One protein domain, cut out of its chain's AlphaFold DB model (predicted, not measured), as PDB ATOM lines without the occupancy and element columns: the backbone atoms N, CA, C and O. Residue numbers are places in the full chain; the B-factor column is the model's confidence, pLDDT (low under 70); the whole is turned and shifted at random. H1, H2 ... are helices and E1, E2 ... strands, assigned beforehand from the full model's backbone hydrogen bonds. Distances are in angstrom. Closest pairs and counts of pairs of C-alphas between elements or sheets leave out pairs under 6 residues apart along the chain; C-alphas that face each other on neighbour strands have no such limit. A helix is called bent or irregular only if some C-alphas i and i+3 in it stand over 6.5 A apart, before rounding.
ATOM      1  N   LEU A  19     133.205 122.610 163.992       73.50
ATOM      2  CA  LEU A  19     134.126 121.462 163.973       73.50
ATOM      3  C   LEU A  19     133.745 120.422 162.914       73.50
ATOM      4  O   LEU A  19     134.616 119.838 162.274       73.50
ATOM      5  N   SER A  20     132.449 120.229 162.674       71.44
ATOM      6  CA  SER A  20     131.955 119.267 161.681       71.44
ATOM      7  C   SER A  20     132.207 119.700 160.231       71.44
ATOM      8  O   SER A  20     132.299 118.848 159.346       71.44
ATOM      9  N   SER A  21     132.357 121.011 160.012       76.88
ATOM     10  CA  SER A  21     132.655 121.619 158.711       76.88
ATOM     11  C   SER A  21     134.155 121.638 158.397       76.88
ATOM     12  O   SER A  21     134.539 122.008 157.285       76.88
ATOM     13  N   TRP A  22     135.021 121.237 159.340       73.69
ATOM     14  CA  TRP A  22     136.452 121.136 159.064       73.69
ATOM     15  C   TRP A  22     136.736 119.997 158.079       73.69
ATOM     16  O   TRP A  22     136.174 118.903 158.194       73.69
ATOM     17  N   PRO A  23     137.629 120.222 157.099       71.44
ATOM     18  CA  PRO A  23     137.985 119.202 156.128       71.44
ATOM     19  C   PRO A  23     138.599 117.988 156.834       71.44
ATOM     20  O   PRO A  23     139.623 118.089 157.506       71.44
ATOM     21  N   LYS A  24     137.973 116.820 156.646       68.88
ATOM     22  CA  LYS A  24     138.325 115.551 157.310       68.88
ATOM     23  C   LYS A  24     139.534 114.827 156.697       68.88
ATOM     24  O   LYS A  24     139.756 113.657 156.994       68.88
ATOM     25  N   ARG A  25     140.308 115.478 155.823       60.03
ATOM     26  CA  ARG A  25     141.519 114.896 155.228       60.03
ATOM     27  C   ARG A  25     142.726 115.815 155.360       60.03
ATOM     28  O   ARG A  25     142.643 116.997 155.051       60.03
ATOM     29  N   GLU A  26     143.811 115.158 155.765       58.19
ATOM     30  CA  GLU A  26     145.226 115.524 155.727       58.19
ATOM     31  C   GLU A  26     145.638 116.859 156.370       58.19
ATOM     32  O   GLU A  26     145.304 117.960 155.931       58.19
ATOM     33  N   GLY A  27     146.478 116.742 157.396       66.94
ATOM     34  CA  GLY A  27     147.256 117.849 157.933       66.94
ATOM     35  C   GLY A  27     147.207 117.898 159.449       66.94
ATOM     36  O   GLY A  27     146.145 118.045 160.052       66.94
ATOM     37  N   TYR A  28     148.381 117.822 160.062       66.81
ATOM     38  CA  TYR A  28     148.558 118.240 161.442       66.81
ATOM     39  C   TYR A  28     148.780 119.747 161.434       66.81
ATOM     40  O   TYR A  28     149.631 120.247 160.694       66.81
ATOM     41  N   ILE A  29     148.006 120.473 162.231       70.94
ATOM     42  CA  ILE A  29     148.287 121.878 162.498       70.94
ATOM     43  C   ILE A  29     149.088 121.952 163.789       70.94
ATOM     44  O   ILE A  29     148.749 121.332 164.796       70.94
ATOM     45  N   MET A  30     150.188 122.687 163.744       76.62
ATOM     46  CA  MET A  30     150.962 122.977 164.934       76.62
ATOM     47  C   MET A  30     150.338 124.204 165.596       76.62
ATOM     48  O   MET A  30     150.353 125.294 165.024       76.62
ATOM     49  N   VAL A  31     149.739 124.016 166.768       80.19
ATOM     50  CA  VAL A  31     149.138 125.104 167.539       80.19
ATOM     51  C   VAL A  31     150.151 125.563 168.571       80.19
ATOM     52  O   VAL A  31     150.626 124.767 169.376       80.19
ATOM     53  N   MET A  32     150.495 126.843 168.519       81.75
ATOM     54  CA  MET A  32     151.420 127.476 169.452       81.75
ATOM     55  C   MET A  32     150.652 128.170 170.575       81.75
ATOM     56  O   MET A  32     149.513 128.607 170.371       81.75
ATOM     57  N   ASP A  33     151.270 128.281 171.748       83.31
ATOM     58  CA  ASP A  33     150.712 129.085 172.829       83.31
ATOM     59  C   ASP A  33     150.543 130.547 172.408       83.31
ATOM     60  O   ASP A  33     151.394 131.148 171.749       83.31
ATOM     61  N   ALA A  34     149.419 131.131 172.805       80.88
ATOM     62  CA  ALA A  34     149.043 132.454 172.351       80.88
ATOM     63  C   ALA A  34     149.974 133.569 172.860       80.88
ATOM     64  O   ALA A  34     150.044 134.623 172.227       80.88
ATOM     65  N   SER A  35     150.721 133.341 173.945       82.31
ATOM     66  CA  SER A  35     151.750 134.271 174.426       82.31
ATOM     67  C   SER A  35     152.957 134.379 173.483       82.31
ATOM     68  O   SER A  35     153.596 135.428 173.425       82.31
ATOM     69  N   GLU A  36     153.234 133.345 172.685       81.88
ATOM     70  CA  GLU A  36     154.362 133.308 171.742       81.88
ATOM     71  C   GLU A  36     153.970 133.801 170.336       81.88
ATOM     72  O   GLU A  36     154.830 134.203 169.546       81.88
ATOM     73  N   VAL A  37     152.668 133.827 170.018       84.88
ATOM     74  CA  VAL A  37     152.148 134.187 168.683       84.88
ATOM     75  C   VAL A  37     152.543 135.597 168.271       84.88
ATOM     76  O   VAL A  37     152.982 135.786 167.138       84.88
ATOM     77  N   ALA A  38     152.432 136.582 169.165       82.31
ATOM     78  CA  ALA A  38     152.755 137.969 168.829       82.31
ATOM     79  C   ALA A  38     154.222 138.114 168.389       82.31
ATOM     80  O   ALA A  38     154.501 138.617 167.300       82.31
ATOM     81  N   SER A  39     155.153 137.595 169.194       85.06
ATOM     82  CA  SER A  39     156.590 137.622 168.897       85.06
ATOM     83  C   SER A  39     156.924 136.870 167.607       85.06
ATOM     84  O   SER A  39     157.710 137.347 166.787       85.06
ATOM     85  N   TYR A  40     156.294 135.716 167.383       83.62
ATOM     86  CA  TYR A  40     156.524 134.910 166.187       83.62
ATOM     87  C   TYR A  40     156.023 135.585 164.906       83.62
ATOM     88  O   TYR A  40     156.735 135.589 163.900       83.62
ATOM     89  N   VAL A  41     154.821 136.167 164.931       86.62
ATOM     90  CA  VAL A  41     154.229 136.857 163.776       86.62
ATOM     91  C   VAL A  41     155.039 138.095 163.413       86.62
ATOM     92  O   VAL A  41     155.255 138.344 162.232       86.62
ATOM     93  N   VAL A  42     155.554 138.836 164.394       87.19
ATOM     94  CA  VAL A  42     156.446 139.976 164.130       87.19
ATOM     95  C   VAL A  42     157.732 139.530 163.425       87.19
ATOM     96  O   VAL A  42     158.204 140.206 162.511       87.19
ATOM     97  N   ALA A  43     158.295 138.384 163.812       82.31
ATOM     98  CA  ALA A  43     159.540 137.884 163.235       82.31
ATOM     99  C   ALA A  43     159.371 137.275 161.827       82.31
ATOM    100  O   ALA A  43     160.257 137.441 160.986       82.31
ATOM    101  N   HIS A  44     158.247 136.603 161.553       83.00
ATOM    102  CA  HIS A  44     158.079 135.767 160.352       83.00
ATOM    103  C   HIS A  44     156.918 136.182 159.437       83.00
ATOM    104  O   HIS A  44     156.799 135.671 158.325       83.00
ATOM    105  N   GLY A  45     156.040 137.078 159.887       83.25
ATOM    106  CA  GLY A  45     154.887 137.542 159.126       83.25
ATOM    107  C   GLY A  45     155.265 138.574 158.065       83.25
ATOM    108  O   GLY A  45     156.055 139.484 158.311       83.25
ATOM    109  N   GLY A  46     154.656 138.459 156.886       82.06
ATOM    110  CA  GLY A  46     154.798 139.429 155.800       82.06
ATOM    111  C   GLY A  46     155.683 138.966 154.643       82.06
ATOM    112  O   GLY A  46     156.382 137.952 154.695       82.06
ATOM    113  N   VAL A  47     155.615 139.719 153.545       79.56
ATOM    114  CA  VAL A  47     156.355 139.433 152.310       79.56
ATOM    115  C   VAL A  47     157.858 139.623 152.546       79.56
ATOM    116  O   VAL A  47     158.273 140.571 153.207       79.56
ATOM    117  N   THR A  62     160.501 124.509 165.680       54.06
ATOM    118  CA  THR A  62     159.347 124.072 166.462       54.06
ATOM    119  C   THR A  62     159.320 124.979 167.694       54.06
ATOM    120  O   THR A  62     160.274 124.932 168.473       54.06
ATOM    121  N   PRO A  63     158.307 125.851 167.859       56.59
ATOM    122  CA  PRO A  63     158.199 126.697 169.039       56.59
ATOM    123  C   PRO A  63     158.191 125.833 170.296       56.59
ATOM    124  O   PRO A  63     157.591 124.752 170.299       56.59
ATOM    125  N   SER A  64     158.843 126.306 171.357       59.03
ATOM    126  CA  SER A  64     159.019 125.534 172.591       59.03
ATOM    127  C   SER A  64     157.685 125.126 173.232       59.03
ATOM    128  O   SER A  64     157.645 124.122 173.941       59.03
ATOM    129  N   SER A  65     156.600 125.860 172.954       61.41
ATOM    130  CA  SER A  65     155.238 125.590 173.429       61.41
ATOM    131  C   SER A  65     154.263 125.282 172.282       61.41
ATOM    132  O   SER A  65     153.187 125.870 172.158       61.41
ATOM    133  N   SER A  66     154.651 124.374 171.383       65.44
ATOM    134  CA  SER A  66     153.797 123.953 170.270       65.44
ATOM    135  C   SER A  66     153.255 122.536 170.439       65.44
ATOM    136  O   SER A  66     153.958 121.612 170.848       65.44
ATOM    137  N   VAL A  67     151.974 122.363 170.120       69.50
ATOM    138  CA  VAL A  67     151.267 121.082 170.189       69.50
ATOM    139  C   VAL A  67     150.755 120.729 168.802       69.50
ATOM    140  O   VAL A  67     150.077 121.524 168.150       69.50
ATOM    141  N   TRP A  68     151.063 119.515 168.349       66.50
ATOM    142  CA  TRP A  68     150.467 118.964 167.139       66.50
ATOM    143  C   TRP A  68     149.008 118.628 167.407       66.50
ATOM    144  O   TRP A  68     148.694 117.776 168.236       66.50
ATOM    145  N   VAL A  69     148.114 119.302 166.698       60.09
ATOM    146  CA  VAL A  69     146.678 119.071 166.779       60.09
ATOM    147  C   VAL A  69     146.231 118.477 165.454       60.09
ATOM    148  O   VAL A  69     146.514 119.013 164.377       60.09
ATOM    149  N   ARG A  70     145.549 117.331 165.528       59.47
ATOM    150  CA  ARG A  70     144.892 116.774 164.354       59.47
ATOM    151  C   ARG A  70     143.704 117.653 163.979       59.47
ATOM    152  O   ARG A  70     142.940 118.111 164.826       59.47
ATOM    153  N   ARG A  71     143.569 117.899 162.680       54.00
ATOM    154  CA  ARG A  71     142.539 118.772 162.105       54.00
ATOM    155  C   ARG A  71     141.114 118.206 162.215       54.00
ATOM    156  O   ARG A  71     140.162 118.920 161.938       54.00
ATOM    157  N   ASP A  72     140.969 116.949 162.630       52.56
ATOM    158  CA  ASP A  72     139.707 116.225 162.821       52.56
ATOM    159  C   ASP A  72     139.020 116.507 164.176       52.56
ATOM    160  O   ASP A  72     137.969 115.938 164.457       52.56
ATOM    161  N   GLY A  73     139.563 117.411 165.001       49.72
ATOM    162  CA  GLY A  73     138.895 117.900 166.215       49.72
ATOM    163  C   GLY A  73     138.950 116.943 167.410       49.72
ATOM    164  O   GLY A  73     138.398 117.258 168.464       49.72
ATOM    165  N   ILE A  74     139.646 115.808 167.299       46.53
ATOM    166  CA  ILE A  74     139.839 114.884 168.418       46.53
ATOM    167  C   ILE A  74     141.103 115.299 169.178       46.53
ATOM    168  O   ILE A  74     142.233 115.131 168.715       46.53
TER     169      ILE A  74
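What this domain is: This is residues 19 to 47 and 62 to 74 of the 129 residues of an uncharacterized protein of Aspergillus novofumigatus (strain IBT 16806) (UniProt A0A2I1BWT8). A narrow ribbon of two antiparallel strands, E1 and E2, has one helix, H1, beyond the end where E1 finishes, and residues 41 to 47, the last part of H1 and the stretch after it, stick out from the body. At the ribbon's other end lie the unnamed stretches before E1 and after E2. The printed part has 42 residues, with two named strands and one named helix in the order E1, H1, E2; the sheet order is E1 - E2 and the class is mixed, helices and strands. The whole is loose, with a radius of gyration of the C-alphas of 12.6 A and spans of 32 by 24 by 15 A.

How they stand to each other: E1, residues 28 to 32, and E2, residues 66 to 70, are antiparallel neighbours, with 148 degrees between their directions. C-alphas 28 and 70 face each other at 4.9 A, and C-alphas 32 and 66 at 4.3 A. N 29 and O 69, at 3.0 A, and N 67 and O 31, at 2.9 A, are within hydrogen-bond range. A tight link of one residue, Asp 33, joins E1 to H1, residues 34 to 44. H1 is irregular, but only just: C-alphas 35 and 38 are 6.8 A apart. In H1, 5 of 7 O i to N i+4 pairs are within hydrogen-bond range. Residues 41 to 47, of which 41 to 44 belong to H1, stand free.

Where its parts are: E1 begins with C-alpha 28 at (148.558, 118.240, 161.442) and is 12.6 A long. E2 is 12.9 A long and ends with C-alpha 70 at (144.892, 116.774, 164.354). H1 is 15.4 A long, from C-alpha 34 at (149.043, 132.454, 172.351) to C-alpha 44.

The domain as a whole: The two C-alphas farthest apart, those of Val 47 and Ile 74, are 33.7 A apart. Residues 48 to 61 are not printed, and C-alphas 47 and 62 are 21.1 A apart across this cut, which falls in the link from H1 to E2. The mean pLDDT of the printed part is 71.4; residues 24 to 28 and 62 to 74 are under 70.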